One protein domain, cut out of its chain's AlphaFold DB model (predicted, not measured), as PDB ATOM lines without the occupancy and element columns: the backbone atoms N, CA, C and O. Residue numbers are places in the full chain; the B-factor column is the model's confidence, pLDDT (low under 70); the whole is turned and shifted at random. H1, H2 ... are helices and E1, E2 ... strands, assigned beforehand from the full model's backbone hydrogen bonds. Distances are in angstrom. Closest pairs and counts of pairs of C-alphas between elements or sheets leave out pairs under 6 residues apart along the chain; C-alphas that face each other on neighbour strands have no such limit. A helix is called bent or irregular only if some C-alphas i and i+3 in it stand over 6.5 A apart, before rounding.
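Overview. This is residues 488 to 516 and 543 to 626 of the 631 residues of an uncharacterized protein of Leptosphaeria maculans (strain JN3 / isolate v23.1.3 / race Av1-4-5-6-7-8) (UniProt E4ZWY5). Picture a small, bent three-stranded sheet with the short helix H3 over it, and at one end of the long axis a helical hairpin, H4 and H5, reaching away from it. H1 and the tail at residues 513 to 516 make the other end; tiny H2 sits beside H5 of the hairpin, and from it the winding residues 563 to 582, a long stretch with no named element, lead back to H3. The printed part has 113 residues, with elements in the order E1 E2 H1 E3 H2 H3 H4 H5; the sheet, E1 E2 E3, is antiparallel, and the class is mixed, helices and strands. It is only just compact, close to loose, with a radius of gyration of the C-alphas of 15.4 A, and elongated, spanning 55 by 35 by 27 A.

Arrangement. Begin at inner strand E2, residues 496 to 505, which bends by 68 degrees at residue 500. Its residues 496 to 502 pair with E1, residues 488 to 493, in an antiparallel hairpin; look at N 489 and O 501, 2.8 A apart. Its residues 502 to 505 pair, also antiparallel, with E3, residues 545 to 549; N 504 and O 547 are 2.9 A apart. H3, residues 583 to 590, is on the sheet at a height of 10.0 A, only just over E2 with 3 C-alphas, and runs along the strands at 8 degrees on the local plane. The closest C-alphas of H3 and E3 are those of Phe 590 and Ala 545, 5.2 A apart. H1, residues 507 to 512, only grazes the sheet with residues 507 to 509. H4, residues 594 to 609, and H3 only just touch, with 3 pairs of C-alphas within 8 A, only at the corner, about perpendicular at 84 degrees; Leu 586 and Val 594 have the closest C-alphas, 6.7 A. H5, residues 611 to 625, touches H4 in a helical hairpin, opposite ways at a shallow tilt of 16 degrees; the C-alphas of Cys 607 and Cys 614 are closest, 4.4 A. H2, residues 559 to 562, only just touches H5, with 3 pairs within 8 A, closest at the C-alphas of Pro 559 and Val 617, 7.1 A. Every O i to N i+4 pair is within hydrogen-bond range in H3, H4 and H5, and 1 of 2 in H1; H2 is too short for one.

Along the chain. Find C-alpha 488 at (30.247, -41.383, -43.258), where E1 begins. E2 is 24.9 A long. H4 runs 23.1 A from C-alpha 594 at (21.464, -40.229, -54.347), and H5 runs 20.8 A to C-alpha 625 at (20.938, -28.617, -57.520).

Size, cuts and confidence. The C-alphas farthest apart, Pro 516 and Glu 612, are 54.7 A apart. Residues 517 to 542 are not printed; C-alphas 516 and 543 are 17.0 A apart across this cut. The link from H2 to H3 is long, 20 residues. Confidence is under 70 at residues 513 to 516 and 551 to 555.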
ATOM      1  N   ALA A 488      30.932 -42.574 -43.747       91.25
ATOM      2  CA  ALA A 488      30.247 -41.383 -43.258       91.25
ATOM      3  C   ALA A 488      29.894 -40.442 -44.422       91.25
ATOM      4  O   ALA A 488      30.741 -40.142 -45.264       91.25
ATOM      5  N   LEU A 489      28.645 -39.983 -44.448       92.88
ATOM      6  CA  LEU A 489      28.126 -38.944 -45.333       92.88
ATOM      7  C   LEU A 489      27.956 -37.654 -44.535       92.88
ATOM      8  O   LEU A 489      27.503 -37.676 -43.385       92.88
ATOM      9  N   GLY A 490      28.315 -36.531 -45.143       91.38
ATOM     10  CA  GLY A 490      28.344 -35.248 -44.458       91.38
ATOM     11  C   GLY A 490      29.108 -34.188 -45.233       91.38
ATOM     12  O   GLY A 490      29.450 -34.365 -46.403       91.38
ATOM     13  N   PHE A 491      29.395 -33.089 -44.554       89.06
ATOM     14  CA  PHE A 491      30.074 -31.921 -45.109       89.06
ATOM     15  C   PHE A 491      31.034 -31.334 -44.073       89.06
ATOM     16  O   PHE A 491      30.944 -31.656 -42.890       89.06
ATOM     17  N   HIS A 492      31.963 -30.485 -44.505       88.94
ATOM     18  CA  HIS A 492      32.831 -29.751 -43.586       88.94
ATOM     19  C   HIS A 492      32.268 -28.353 -43.348       88.94
ATOM     20  O   HIS A 492      31.910 -27.675 -44.305       88.94
ATOM     21  N   ARG A 493      32.226 -27.925 -42.088       84.44
ATOM     22  CA  ARG A 493      31.874 -26.564 -41.673       84.44
ATOM     23  C   ARG A 493      32.897 -26.106 -40.643       84.44
ATOM     24  O   ARG A 493      33.178 -26.843 -39.703       84.44
ATOM     25  N   ASP A 494      33.503 -24.943 -40.865       85.38
ATOM     26  CA  ASP A 494      34.529 -24.366 -39.979       85.38
ATOM     27  C   ASP A 494      35.683 -25.340 -39.646       85.38
ATOM     28  O   ASP A 494      36.165 -25.426 -38.518       85.38
ATOM     29  N   GLY A 495      36.111 -26.131 -40.638       85.06
ATOM     30  CA  GLY A 495      37.177 -27.132 -40.488       85.06
ATOM     31  C   GLY A 495      36.765 -28.425 -39.773       85.06
ATOM     32  O   GLY A 495      37.588 -29.332 -39.654       85.06
ATOM     33  N   GLN A 496      35.510 -28.556 -39.334       88.62
ATOM     34  CA  GLN A 496      34.978 -29.756 -38.686       88.62
ATOM     35  C   GLN A 496      34.048 -30.536 -39.617       88.62
ATOM     36  O   GLN A 496      33.228 -29.958 -40.329       88.62
ATOM     37  N   PHE A 497      34.151 -31.865 -39.598       89.56
ATOM     38  CA  PHE A 497      33.228 -32.726 -40.331       89.56
ATOM     39  C   PHE A 497      31.898 -32.854 -39.581       89.56
ATOM     40  O   PHE A 497      31.851 -33.321 -38.442       89.56
ATOM     41  N   ILE A 498      30.810 -32.483 -40.247       88.56
ATOM     42  CA  ILE A 498      29.446 -32.598 -39.748       88.56
ATOM     43  C   ILE A 498      28.799 -33.837 -40.359       88.56
ATOM     44  O   ILE A 498      28.510 -33.898 -41.554       88.56
ATOM     45  N   PHE A 499      28.537 -34.826 -39.509       89.19
ATOM     46  CA  PHE A 499      27.897 -36.076 -39.895       89.19
ATOM     47  C   PHE A 499      26.396 -35.892 -40.201       89.19
ATOM     48  O   PHE A 499      25.648 -35.251 -39.448       89.19
ATOM     49  N   ALA A 500      25.928 -36.492 -41.298       89.00
ATOM     50  CA  ALA A 500      24.540 -36.401 -41.758       89.00
ATOM     51  C   ALA A 500      23.909 -37.746 -42.153       89.00
ATOM     52  O   ALA A 500      22.682 -37.833 -42.244       89.00
ATOM     53  N   GLY A 501      24.709 -38.788 -42.378       91.12
ATOM     54  CA  GLY A 501      24.204 -40.121 -42.688       91.12
ATOM     55  C   GLY A 501      25.311 -41.156 -42.834       91.12
ATOM     56  O   GLY A 501      26.490 -40.829 -42.942       91.12
ATOM     57  N   ALA A 502      24.922 -42.421 -42.840       93.19
ATOM     58  CA  ALA A 502      25.799 -43.566 -43.002       93.19
ATOM     59  C   ALA A 502      25.495 -44.258 -44.333       93.19
ATOM     60  O   ALA A 502      24.358 -44.644 -44.589       93.19
ATOM     61  N   ALA A 503      26.507 -44.428 -45.178       95.19
ATOM     62  CA  ALA A 503      26.419 -45.224 -46.393       95.19
ATOM     63  C   ALA A 503      26.907 -46.651 -46.117       95.19
ATOM     64  O   ALA A 503      28.041 -46.854 -45.667       95.19
ATOM     65  N   GLN A 504      26.059 -47.634 -46.408       95.81
ATOM     66  CA  GLN A 504      26.296 -49.045 -46.109       95.81
ATOM     67  C   GLN A 504      26.379 -49.882 -47.377       95.81
ATOM     68  O   GLN A 504      25.611 -49.680 -48.312       95.81
ATOM     69  N   ALA A 505      27.359 -50.781 -47.421       95.31
ATOM     70  CA  ALA A 505      27.826 -51.414 -48.649       95.31
ATOM     71  C   ALA A 505      26.850 -52.431 -49.257       95.31
ATOM     72  O   ALA A 505      26.034 -53.033 -48.560       95.31
ATOM     73  N   ASP A 506      26.988 -52.652 -50.562       95.88
ATOM     74  CA  ASP A 506      26.359 -53.749 -51.293       95.88
ATOM     75  C   ASP A 506      26.972 -55.092 -50.849       95.88
ATOM     76  O   ASP A 506      28.165 -55.313 -51.077       95.88
ATOM     77  N   PRO A 507      26.197 -56.004 -50.230       94.44
ATOM     78  CA  PRO A 507      26.719 -57.271 -49.729       94.44
ATOM     79  C   PRO A 507      27.104 -58.226 -50.869       94.44
ATOM     80  O   PRO A 507      27.923 -59.119 -50.663       94.44
ATOM     81  N   ILE A 508      26.541 -58.049 -52.074       91.94
ATOM     82  CA  ILE A 508      26.896 -58.845 -53.253       91.94
ATOM     83  C   ILE A 508      28.316 -58.499 -53.687       91.94
ATOM     84  O   ILE A 508      29.115 -59.400 -53.929       91.94
ATOM     85  N   GLU A 509      28.630 -57.206 -53.778       90.31
ATOM     86  CA  GLU A 509      29.983 -56.755 -54.101       90.31
ATOM     87  C   GLU A 509      30.945 -57.043 -52.945       90.31
ATOM     88  O   GLU A 509      32.038 -57.536 -53.195       90.31
ATOM     89  N   ASP A 510      30.536 -56.815 -51.690       88.31
ATOM     90  CA  ASP A 510      31.335 -57.106 -50.490       88.31
ATOM     91  C   ASP A 510      31.872 -58.545 -50.492       88.31
ATOM     92  O   ASP A 510      33.071 -58.760 -50.325       88.31
ATOM     93  N   ALA A 511      31.007 -59.521 -50.784       83.62
ATOM     94  CA  ALA A 511      31.373 -60.934 -50.797       83.62
ATOM     95  C   ALA A 511      32.284 -61.340 -51.967       83.62
ATOM     96  O   ALA A 511      32.944 -62.375 -51.889       83.62
ATOM     97  N   GLN A 512      32.346 -60.552 -53.048       74.00
ATOM     98  CA  GLN A 512      33.246 -60.823 -54.179       74.00
ATOM     99  C   GLN A 512      34.715 -60.542 -53.844       74.00
ATOM    100  O   GLN A 512      35.609 -61.019 -54.547       74.00
ATOM    101  N   TYR A 513      34.987 -59.766 -52.789       61.72
ATOM    102  CA  TYR A 513      36.350 -59.389 -52.421       61.72
ATOM    103  C   TYR A 513      37.091 -60.452 -51.599       61.72
ATOM    104  O   TYR A 513      38.277 -60.244 -51.323       61.72
ATOM    105  N   ASP A 514      36.440 -61.571 -51.257       59.19
ATOM    106  CA  ASP A 514      36.945 -62.546 -50.291       59.19
ATOM    107  C   ASP A 514      37.142 -63.969 -50.829       59.19
ATOM    108  O   ASP A 514      36.515 -64.369 -51.814       59.19
ATOM    109  N   PRO A 515      37.985 -64.770 -50.145       55.22
ATOM    110  CA  PRO A 515      38.006 -66.214 -50.315       55.22
ATOM    111  C   PRO A 515      36.620 -66.848 -50.150       55.22
ATOM    112  O   PRO A 515      35.885 -66.469 -49.231       55.22
ATOM    113  N   PRO A 516      36.281 -67.867 -50.964       55.41
ATOM    114  CA  PRO A 516      35.112 -68.695 -50.707       55.41
ATOM    115  C   PRO A 516      35.203 -69.309 -49.306       55.41
ATOM    116  O   PRO A 516      36.283 -69.687 -48.844       55.41
ATOM    117  N   ALA A 543      33.302 -51.785 -52.672       88.06
ATOM    118  CA  ALA A 543      31.878 -52.091 -52.779       88.06
ATOM    119  C   ALA A 543      31.076 -50.782 -52.762       88.06
ATOM    120  O   ALA A 543      31.294 -49.925 -51.895       88.06
ATOM    121  N   ARG A 544      30.193 -50.609 -53.746       92.50
ATOM    122  CA  ARG A 544      29.297 -49.451 -53.793       92.50
ATOM    123  C   ARG A 544      28.395 -49.439 -52.562       92.50
ATOM    124  O   ARG A 544      28.132 -50.478 -51.956       92.50
ATOM    125  N   ALA A 545      27.886 -48.271 -52.206       95.50
ATOM    126  CA  ALA A 545      26.863 -48.178 -51.180       95.50
ATOM    127  C   ALA A 545      25.496 -48.613 -51.728       95.50
ATOM    128  O   ALA A 545      25.117 -48.312 -52.863       95.50
ATOM    129  N   PHE A 546      24.761 -49.321 -50.882       97.44
ATOM    130  CA  PHE A 546      23.441 -49.873 -51.139       97.44
ATOM    131  C   PHE A 546      22.363 -49.176 -50.317       97.44
ATOM    132  O   PHE A 546      21.276 -48.930 -50.832       97.44
ATOM    133  N   PHE A 547      22.666 -48.833 -49.065       97.69
ATOM    134  CA  PHE A 547      21.746 -48.156 -48.154       97.69
ATOM    135  C   PHE A 547      22.319 -46.820 -47.692       97.69
ATOM    136  O   PHE A 547      23.538 -46.666 -47.567       97.69
ATOM    137  N   VAL A 548      21.423 -45.873 -47.422       96.00
ATOM    138  CA  VAL A 548      21.707 -44.653 -46.668       96.00
ATOM    139  C   VAL A 548      20.889 -44.693 -45.386       96.00
ATOM    140  O   VAL A 548      19.666 -44.689 -45.449       96.00
ATOM    141  N   HIS A 549      21.549 -44.705 -44.234       93.44
ATOM    142  CA  HIS A 549      20.899 -44.661 -42.929       93.44
ATOM    143  C   HIS A 549      21.114 -43.282 -42.295       93.44
ATOM    144  O   HIS A 549      22.253 -42.870 -42.053       93.44
ATOM    145  N   THR A 550      20.045 -42.521 -42.050       85.44
ATOM    146  CA  THR A 550      20.168 -41.164 -41.488       85.44
ATOM    147  C   THR A 550      20.136 -41.150 -39.965       85.44
ATOM    148  O   THR A 550      19.210 -40.625 -39.355       85.44
ATOM    149  N   VAL A 551      21.206 -41.660 -39.354       68.44
ATOM    150  CA  VAL A 551      21.367 -41.848 -37.896       68.44
ATOM    151  C   VAL A 551      21.607 -40.565 -37.084       68.44
ATOM    152  O   VAL A 551      22.138 -40.621 -35.982       68.44
ATOM    153  N   SER A 552      21.277 -39.379 -37.605       64.06
ATOM    154  CA  SER A 552      21.519 -38.129 -36.872       64.06
ATOM    155  C   SER A 552      20.228 -37.504 -36.345       64.06
ATOM    156  O   SER A 552      19.403 -37.024 -37.133       64.06
ATOM    157  N   ASP A 553      20.130 -37.437 -35.016       55.12
ATOM    158  CA  ASP A 553      18.959 -37.039 -34.213       55.12
ATOM    159  C   ASP A 553      18.352 -35.675 -34.573       55.12
ATOM    160  O   ASP A 553      17.165 -35.420 -34.363       55.12
ATOM    161  N   HIS A 554      19.145 -34.782 -35.167       51.69
ATOM    162  CA  HIS A 554      18.710 -33.427 -35.509       51.69
ATOM    163  C   HIS A 554      18.303 -33.231 -36.967       51.69
ATOM    164  O   HIS A 554      17.783 -32.164 -37.291       51.69
ATOM    165  N   SER A 555      18.521 -34.218 -37.843       57.56
ATOM    166  CA  SER A 555      18.056 -34.119 -39.224       57.56
ATOM    167  C   SER A 555      17.018 -35.163 -39.580       57.56
ATOM    168  O   SER A 555      15.963 -34.701 -39.969       57.56
ATOM    169  N   LYS A 556      17.240 -36.488 -39.477       74.56
ATOM    170  CA  LYS A 556      16.344 -37.554 -40.030       74.56
ATOM    171  C   LYS A 556      15.589 -37.156 -41.321       74.56
ATOM    172  O   LYS A 556      14.444 -37.533 -41.537       74.56
ATOM    173  N   ILE A 557      16.217 -36.303 -42.137       80.19
ATOM    174  CA  ILE A 557      15.653 -35.660 -43.331       80.19
ATOM    175  C   ILE A 557      14.290 -34.968 -43.079       80.19
ATOM    176  O   ILE A 557      13.419 -34.903 -43.936       80.19
ATOM    177  N   ASN A 558      14.078 -34.410 -41.893       84.06
ATOM    178  CA  ASN A 558      12.964 -33.521 -41.622       84.06
ATOM    179  C   ASN A 558      13.278 -32.143 -42.239       84.06
ATOM    180  O   ASN A 558      14.150 -31.435 -41.713       84.06
ATOM    181  N   PRO A 559      12.587 -31.736 -43.321       83.81
ATOM    182  CA  PRO A 559      12.896 -30.495 -44.023       83.81
ATOM    183  C   PRO A 559      12.758 -29.262 -43.121       83.81
ATOM    184  O   PRO A 559      13.596 -28.373 -43.218       83.81
ATOM    185  N   THR A 560      11.824 -29.234 -42.161       83.62
ATOM    186  CA  THR A 560      11.677 -28.081 -41.248       83.62
ATOM    187  C   THR A 560      12.885 -27.909 -40.322       83.62
ATOM    188  O   THR A 560      13.228 -26.794 -39.935       83.62
ATOM    189  N   LYS A 561      13.588 -28.999 -39.989       85.12
ATOM    190  CA  LYS A 561      14.819 -28.960 -39.179       85.12
ATOM    191  C   LYS A 561      16.065 -28.716 -40.023       85.12
ATOM    192  O   LYS A 561      16.995 -28.051 -39.571       85.12
ATOM    193  N   VAL A 562      16.108 -29.285 -41.226       84.19
ATOM    194  CA  VAL A 562      17.272 -29.207 -42.116       84.19
ATOM    195  C   VAL A 562      17.366 -27.836 -42.787       84.19
ATOM    196  O   VAL A 562      18.466 -27.287 -42.854       84.19
ATOM    197  N   LEU A 563      16.227 -27.287 -43.224       88.56
ATOM    198  CA  LEU A 563      16.128 -26.052 -44.004       88.56
ATOM    199  C   LEU A 563      15.905 -24.788 -43.167       88.56
ATOM    200  O   LEU A 563      15.998 -23.698 -43.721       88.56
ATOM    201  N   ARG A 564      15.677 -24.879 -41.848       86.50
ATOM    202  CA  ARG A 564      15.674 -23.678 -40.991       86.50
ATOM    203  C   ARG A 564      17.020 -22.956 -41.070       86.50
ATOM    204  O   ARG A 564      18.054 -23.613 -41.192       86.50
ATOM    205  N   ILE A 565      17.022 -21.632 -40.933       79.62
ATOM    206  CA  ILE A 565      18.257 -20.830 -40.888       79.62
ATOM    207  C   ILE A 565      19.189 -21.381 -39.791       79.62
ATOM    208  O   ILE A 565      18.756 -21.646 -38.670       79.62
ATOM    209  N   GLY A 566      20.460 -21.612 -40.138       78.12
ATOM    210  CA  GLY A 566      21.447 -22.268 -39.264       78.12
ATOM    211  C   GLY A 566      21.339 -23.800 -39.201       78.12
ATOM    212  O   GLY A 566      22.106 -24.454 -38.492       78.12
ATOM    213  N   GLY A 567      20.403 -24.398 -39.942       84.56
ATOM    214  CA  GLY A 567      20.254 -25.841 -40.104       84.56
ATOM    215  C   GLY A 567      21.414 -26.498 -40.863       84.56
ATOM    216  O   GLY A 567      22.375 -25.858 -41.301       84.56
ATOM    217  N   LYS A 568      21.332 -27.822 -41.037       86.31
ATOM    218  CA  LYS A 568      22.392 -28.597 -41.711       86.31
ATOM    219  C   LYS A 568      22.565 -28.245 -43.190       86.31
ATOM    220  O   LYS A 568      23.608 -28.558 -43.737       86.31
ATOM    221  N   ALA A 569      21.573 -27.616 -43.811       88.69
ATOM    222  CA  ALA A 569      21.633 -27.189 -45.203       88.69
ATOM    223  C   ALA A 569      22.241 -25.788 -45.407       88.69
ATOM    224  O   ALA A 569      22.270 -25.327 -46.544       88.69
ATOM    225  N   TRP A 570      22.683 -25.099 -44.347       89.06
ATOM    226  CA  TRP A 570      23.135 -23.703 -44.403       89.06
ATOM    227  C   TRP A 570      24.566 -23.513 -43.912       89.06
ATOM    228  O   TRP A 570      24.896 -23.915 -42.800       89.06
ATOM    229  N   GLU A 571      25.380 -22.803 -44.684       84.88
ATOM    230  CA  GLU A 571      26.675 -22.287 -44.244       84.88
ATOM    231  C   GLU A 571      26.520 -21.087 -43.296       84.88
ATOM    232  O   GLU A 571      25.484 -20.417 -43.270       84.88
ATOM    233  N   ALA A 572      27.593 -20.747 -42.572       82.00
ATOM    234  CA  ALA A 572      27.635 -19.570 -41.697       82.00
ATOM    235  C   ALA A 572      27.394 -18.242 -42.446       82.00
ATOM    236  O   ALA A 572      26.892 -17.282 -41.868       82.00
ATOM    237  N   ASN A 573      27.708 -18.189 -43.745       83.81
ATOM    238  CA  ASN A 573      27.476 -17.024 -44.606       83.81
ATOM    239  C   ASN A 573      26.055 -16.963 -45.206       83.81
ATOM    240  O   ASN A 573      25.792 -16.113 -46.055       83.81
ATOM    241  N   GLY A 574      25.157 -17.875 -44.820       85.75
ATOM    242  CA  GLY A 574      23.791 -17.939 -45.341       85.75
ATOM    243  C   GLY A 574      23.659 -18.613 -46.709       85.75
ATOM    244  O   GLY A 574      22.575 -18.599 -47.283       85.75
ATOM    245  N   LYS A 575      24.714 -19.230 -47.255       89.81
ATOM    246  CA  LYS A 575      24.617 -20.017 -48.491       89.81
ATOM    247  C   LYS A 575      24.069 -21.415 -48.202       89.81
ATOM    248  O   LYS A 575      24.545 -22.097 -47.299       89.81
ATOM    249  N   GLN A 576      23.111 -21.866 -49.008       92.44
ATOM    250  CA  GLN A 576      22.614 -23.238 -48.932       92.44
ATOM    251  C   GLN A 576      23.571 -24.237 -49.600       92.44
ATOM    252  O   GLN A 576      24.214 -23.923 -50.606       92.44
ATOM    253  N   HIS A 577      23.651 -25.450 -49.053       92.50
ATOM    254  CA  HIS A 577      24.519 -26.517 -49.546       92.50
ATOM    255  C   HIS A 577      23.906 -27.918 -49.366       92.50
ATOM    256  O   HIS A 577      22.873 -28.105 -48.716       92.50
ATOM    257  N   ARG A 578      24.567 -28.913 -49.969       93.06
ATOM    258  CA  ARG A 578      24.265 -30.347 -49.844       93.06
ATOM    259  C   ARG A 578      24.601 -30.890 -48.457       93.06
ATOM    260  O   ARG A 578      25.598 -30.481 -47.865       93.06
ATOM    261  N   ILE A 579      23.831 -31.859 -47.974       92.19
ATOM    262  CA  ILE A 579      23.976 -32.441 -46.635       92.19
ATOM    263  C   ILE A 579      24.741 -33.770 -46.601       92.19
ATOM    264  O   ILE A 579      25.283 -34.100 -45.551       92.19
ATOM    265  N   TRP A 580      24.815 -34.541 -47.691       92.31
ATOM    266  CA  TRP A 580      25.529 -35.832 -47.716       92.31
ATOM    267  C   TRP A 580      26.906 -35.772 -48.373       92.31
ATOM    268  O   TRP A 580      27.672 -36.733 -48.270       92.31
ATOM    269  N   GLY A 581      27.235 -34.642 -48.986       91.56
ATOM    270  CA  GLY A 581      28.554 -34.347 -49.529       91.56
ATOM    271  C   GLY A 581      28.488 -33.883 -50.977       91.56
ATOM    272  O   GLY A 581      27.422 -33.640 -51.537       91.56
ATOM    273  N   GLU A 582      29.655 -33.738 -51.592       93.44
ATOM    274  CA  GLU A 582      29.762 -33.287 -52.977       93.44
ATOM    275  C   GLU A 582      29.210 -34.320 -53.969       93.44
ATOM    276  O   GLU A 582      29.380 -35.528 -53.793       93.44
ATOM    277  N   GLU A 583      28.633 -33.837 -55.072       94.56
ATOM    278  CA  GLU A 583      28.065 -34.673 -56.137       94.56
ATOM    279  C   GLU A 583      29.053 -35.742 -56.622       94.56
ATOM    280  O   GLU A 583      28.715 -36.922 -56.673       94.56
ATOM    281  N   LYS A 584      30.306 -35.360 -56.901       94.19
ATOM    282  CA  LYS A 584      31.345 -36.291 -57.369       94.19
ATOM    283  C   LYS A 584      31.594 -37.437 -56.384       94.19
ATOM    284  O   LYS A 584      31.786 -38.573 -56.813       94.19
ATOM    285  N   SER A 585      31.576 -37.152 -55.080       91.56
ATOM    286  CA  SER A 585      31.732 -38.167 -54.031       91.56
ATOM    287  C   SER A 585      30.546 -39.132 -54.027       91.56
ATOM    288  O   SER A 585      30.723 -40.347 -53.984       91.56
ATOM    289  N   LEU A 586      29.326 -38.612 -54.159       94.19
ATOM    290  CA  LEU A 586      28.121 -39.439 -54.202       94.19
ATOM    291  C   LEU A 586      28.052 -40.298 -55.474       94.19
ATOM    292  O   LEU A 586      27.672 -41.466 -55.391       94.19
ATOM    293  N   LEU A 587      28.495 -39.777 -56.624       94.62
ATOM    294  CA  LEU A 587      28.621 -40.544 -57.868       94.62
ATOM    295  C   LEU A 587      29.621 -41.706 -57.736       94.62
ATOM    296  O   LEU A 587      29.335 -42.799 -58.219       94.62
ATOM    297  N   ASP A 588      30.755 -41.504 -57.058       90.81
ATOM    298  CA  ASP A 588      31.726 -42.575 -56.771       90.81
ATOM    299  C   ASP A 588      31.124 -43.656 -55.859       90.81
ATOM    300  O   ASP A 588      31.249 -44.855 -56.117       90.81
ATOM    301  N   VAL A 589      30.421 -43.228 -54.807       91.50
ATOM    302  CA  VAL A 589      29.915 -44.115 -53.753       91.50
ATOM    303  C   VAL A 589      28.676 -44.900 -54.189       91.50
ATOM    304  O   VAL A 589      28.597 -46.099 -53.923       91.50
ATOM    305  N   PHE A 590      27.715 -44.254 -54.849       95.12
ATOM    306  CA  PHE A 590      26.408 -44.837 -55.184       95.12
ATOM    307  C   PHE A 590      26.235 -45.136 -56.678       95.12
ATOM    308  O   PHE A 590      25.322 -45.871 -57.057       95.12
ATOM    309  N   GLY A 591      27.085 -44.576 -57.542       94.19
ATOM    310  CA  GLY A 591      26.940 -44.653 -58.999       94.19
ATOM    311  C   GLY A 591      25.939 -43.654 -59.592       94.19
ATOM    312  O   GLY A 591      25.796 -43.598 -60.809       94.19
ATOM    313  N   TYR A 592      25.247 -42.875 -58.759       95.81
ATOM    314  CA  TYR A 592      24.354 -41.790 -59.161       95.81
ATOM    315  C   TYR A 592      24.184 -40.792 -58.005       95.81
ATOM    316  O   TYR A 592      24.578 -41.059 -56.869       95.81
ATOM    317  N   ASP A 593      23.582 -39.641 -58.290       96.19
ATOM    318  CA  ASP A 593      23.327 -38.610 -57.288       96.19
ATOM    319  C   ASP A 593      22.144 -38.977 -56.372       96.19
ATOM    320  O   ASP A 593      20.983 -38.639 -56.623       96.19
ATOM    321  N   VAL A 594      22.451 -39.736 -55.317       96.31
ATOM    322  CA  VAL A 594      21.464 -40.229 -54.347       96.31
ATOM    323  C   VAL A 594      20.817 -39.106 -53.537       96.31
ATOM    324  O   VAL A 594      19.632 -39.199 -53.222       96.31
ATOM    325  N   GLU A 595      21.555 -38.034 -53.236       95.62
ATOM    326  CA  GLU A 595      21.040 -36.917 -52.439       95.62
ATOM    327  C   GLU A 595      19.998 -36.121 -53.220       95.62
ATOM    328  O   GLU A 595      18.920 -35.842 -52.697       95.62
ATOM    329  N   LYS A 596      20.277 -35.821 -54.492       95.75
ATOM    330  CA  LYS A 596      19.308 -35.156 -55.367       95.75
ATOM    331  C   LYS A 596      18.002 -35.943 -55.454       95.75
ATOM    332  O   LYS A 596      16.928 -35.379 -55.264       95.75
ATOM    333  N   ARG A 597      18.087 -37.261 -55.664       95.88
ATOM    334  CA  ARG A 597      16.907 -38.139 -55.713       95.88
ATOM    335  C   ARG A 597      16.154 -38.188 -54.383       95.88
ATOM    336  O   ARG A 597      14.925 -38.242 -54.374       95.88
ATOM    337  N   MET A 598      16.876 -38.169 -53.265       95.56
ATOM    338  CA  MET A 598      16.260 -38.101 -51.944       95.56
ATOM    339  C   MET A 598      15.474 -36.796 -51.781       95.56
ATOM    340  O   MET A 598      14.309 -36.855 -51.391       95.56
ATOM    341  N   TRP A 599      16.034 -35.646 -52.166       95.81
ATOM    342  CA  TRP A 599      15.327 -34.366 -52.065       95.81
ATOM    343  C   TRP A 599      14.124 -34.247 -53.004       95.81
ATOM    344  O   TRP A 599      13.141 -33.612 -52.632       95.81
ATOM    345  N   GLU A 600      14.133 -34.916 -54.161       95.88
ATOM    346  CA  GLU A 600      12.921 -35.072 -54.984       95.88
ATOM    347  C   GLU A 600      11.818 -35.796 -54.192       95.88
ATOM    348  O   GLU A 600      10.664 -35.373 -54.192       95.88
ATOM    349  N   CYS A 601      12.168 -36.864 -53.468       95.50
ATOM    350  CA  CYS A 601      11.219 -37.607 -52.634       95.50
ATOM    351  C   CYS A 601      10.738 -36.787 -51.425       95.50
ATOM    352  O   CYS A 601       9.553 -36.846 -51.092       95.50
ATOM    353  N   VAL A 602      11.616 -35.994 -50.800       95.44
ATOM    354  CA  VAL A 602      11.243 -35.038 -49.740       95.44
ATOM    355  C   VAL A 602      10.277 -33.991 -50.279       95.44
ATOM    356  O   VAL A 602       9.265 -33.719 -49.643       95.44
ATOM    357  N   GLY A 603      10.543 -33.446 -51.466       95.38
ATOM    358  CA  GLY A 603       9.671 -32.486 -52.131       95.38
ATOM    359  C   GLY A 603       8.275 -33.035 -52.397       95.38
ATOM    360  O   GLY A 603       7.289 -32.355 -52.120       95.38
ATOM    361  N   MET A 604       8.174 -34.290 -52.851       93.31
ATOM    362  CA  MET A 604       6.882 -34.962 -53.033       93.31
ATOM    363  C   MET A 604       6.077 -35.032 -51.728       93.31
ATOM    364  O   MET A 604       4.868 -34.808 -51.747       93.31
ATOM    365  N   GLU A 605       6.724 -35.336 -50.599       92.50
ATOM    366  CA  GLU A 605       6.041 -35.409 -49.303       92.50
ATOM    367  C   GLU A 605       5.730 -34.032 -48.717       92.50
ATOM    368  O   GLU A 605       4.608 -33.823 -48.261       92.50
ATOM    369  N   ALA A 606       6.656 -33.076 -48.799       93.75
ATOM    370  CA  ALA A 606       6.443 -31.693 -48.382       93.75
ATOM    371  C   ALA A 606       5.227 -31.079 -49.091       93.75
ATOM    372  O   ALA A 606       4.301 -30.605 -48.442       93.75
ATOM    373  N   CYS A 607       5.167 -31.194 -50.420       93.94
ATOM    374  CA  CYS A 607       4.065 -30.666 -51.224       93.94
ATOM    375  C   CYS A 607       2.728 -31.377 -51.024       93.94
ATOM    376  O   CYS A 607       1.688 -30.823 -51.379       93.94
ATOM    377  N   ARG A 608       2.734 -32.585 -50.455       90.19
ATOM    378  CA  ARG A 608       1.511 -33.292 -50.074       90.19
ATOM    379  C   ARG A 608       0.931 -32.765 -48.762       90.19
ATOM    380  O   ARG A 608      -0.285 -32.806 -48.599       90.19
ATOM    381  N   ILE A 609       1.783 -32.353 -47.824       88.88
ATOM    382  CA  ILE A 609       1.367 -32.035 -46.452       88.88
ATOM    383  C   ILE A 609       1.179 -30.540 -46.208       88.88
ATOM    384  O   ILE A 609       0.284 -30.186 -45.448       88.88
ATOM    385  N   ASP A 610       1.994 -29.682 -46.826       93.19
ATOM    386  CA  ASP A 610       2.019 -28.255 -46.511       93.19
ATOM    387  C   ASP A 610       2.554 -27.407 -47.683       93.19
ATOM    388  O   ASP A 610       3.582 -27.717 -48.290       93.19
ATOM    389  N   GLN A 611       1.837 -26.333 -48.038       93.56
ATOM    390  CA  GLN A 611       2.182 -25.500 -49.198       93.56
ATOM    391  C   GLN A 611       3.404 -24.605 -48.961       93.56
ATOM    392  O   GLN A 611       4.143 -24.344 -49.911       93.56
ATOM    393  N   GLU A 612       3.626 -24.148 -47.731       93.81
ATOM    394  CA  GLU A 612       4.775 -23.307 -47.385       93.81
ATOM    395  C   GLU A 612       6.058 -24.143 -47.429       93.81
ATOM    396  O   GLU A 612       6.977 -23.847 -48.194       93.81
ATOM    397  N   LEU A 613       6.047 -25.296 -46.756       93.62
ATOM    398  CA  LEU A 613       7.125 -26.278 -46.777       93.62
ATOM    399  C   LEU A 613       7.441 -26.764 -48.199       93.62
ATOM    400  O   LEU A 613       8.600 -26.989 -48.545       93.62
ATOM    401  N   CYS A 614       6.420 -26.919 -49.046       95.31
ATOM    402  CA  CYS A 614       6.602 -27.213 -50.467       95.31
ATOM    403  C   CYS A 614       7.430 -26.138 -51.181       95.31
ATOM    404  O   CYS A 614       8.311 -26.466 -51.981       95.31
ATOM    405  N   GLY A 615       7.130 -24.863 -50.916       95.62
ATOM    406  CA  GLY A 615       7.863 -23.720 -51.451       95.62
ATOM    407  C   GLY A 615       9.317 -23.717 -50.991       95.62
ATOM    408  O   GLY A 615      10.217 -23.617 -51.827       95.62
ATOM    409  N   ASP A 616       9.546 -23.935 -49.696       94.38
ATOM    410  CA  ASP A 616      10.884 -23.982 -49.100       94.38
ATOM    411  C   ASP A 616      11.748 -25.091 -49.702       94.38
ATOM    412  O   ASP A 616      12.884 -24.850 -50.116       94.38
ATOM    413  N   VAL A 617      11.204 -26.308 -49.815       95.38
ATOM    414  CA  VAL A 617      11.934 -27.444 -50.393       95.38
ATOM    415  C   VAL A 617      12.222 -27.217 -51.879       95.38
ATOM    416  O   VAL A 617      13.322 -27.528 -52.332       95.38
ATOM    417  N   LYS A 618      11.284 -26.640 -52.645       95.62
ATOM    418  CA  LYS A 618      11.511 -26.287 -54.060       95.62
ATOM    419  C   LYS A 618      12.606 -25.239 -54.223       95.62
ATOM    420  O   LYS A 618      13.486 -25.421 -55.060       95.62
ATOM    421  N   SER A 619      12.563 -24.182 -53.415       95.19
ATOM    422  CA  SER A 619      13.557 -23.105 -53.424       95.19
ATOM    423  C   SER A 619      14.952 -23.632 -53.081       95.19
ATOM    424  O   SER A 619      15.918 -23.376 -53.805       95.19
ATOM    425  N   TYR A 620      15.045 -24.459 -52.035       95.38
ATOM    426  CA  TYR A 620      16.281 -25.147 -51.673       95.38
ATOM    427  C   TYR A 620      16.793 -26.037 -52.811       95.38
ATOM    428  O   TYR A 620      17.967 -25.969 -53.175       95.38
ATOM    429  N   TYR A 621      15.912 -26.846 -53.404       96.19
ATOM    430  CA  TYR A 621      16.281 -27.764 -54.475       96.19
ATOM    431  C   TYR A 621      16.829 -27.016 -55.700       96.19
ATOM    432  O   TYR A 621      17.884 -27.370 -56.228       96.19
ATOM    433  N   GLU A 622      16.155 -25.944 -56.120       96.06
ATOM    434  CA  GLU A 622      16.604 -25.087 -57.221       96.06
ATOM    435  C   GLU A 622      17.965 -24.450 -56.933       96.06
ATOM    436  O   GLU A 622      18.851 -24.471 -57.790       96.06
ATOM    437  N   THR A 623      18.155 -23.953 -55.712       95.06
ATOM    438  CA  THR A 623      19.391 -23.291 -55.281       95.06
ATOM    439  C   THR A 623      20.579 -24.254 -55.228       95.06
ATOM    440  O   THR A 623      21.669 -23.917 -55.690       95.06
ATOM    441  N   VAL A 624      20.392 -25.456 -54.674       95.25
ATOM    442  CA  VAL A 624      21.488 -26.406 -54.413       95.25
ATOM    443  C   VAL A 624      21.789 -27.314 -55.603       95.25
ATOM    444  O   VAL A 624      22.952 -27.661 -55.822       95.25
ATOM    445  N   PHE A 625      20.778 -27.693 -56.389       95.12
ATOM    446  CA  PHE A 625      20.938 -28.617 -57.520       95.12
ATOM    447  C   PHE A 625      20.867 -27.924 -58.889       95.12
ATOM    448  O   PHE A 625      21.047 -28.591 -59.908       95.12
ATOM    449  N   GLY A 626      20.622 -26.607 -58.934       91.38
ATOM    450  CA  GLY A 626      20.653 -25.798 -60.158       91.38
ATOM    451  C   GLY A 626      19.546 -26.123 -61.164       91.38
ATOM    452  O   GLY A 626      19.681 -25.822 -62.350       91.38
TER     453      GLY A 626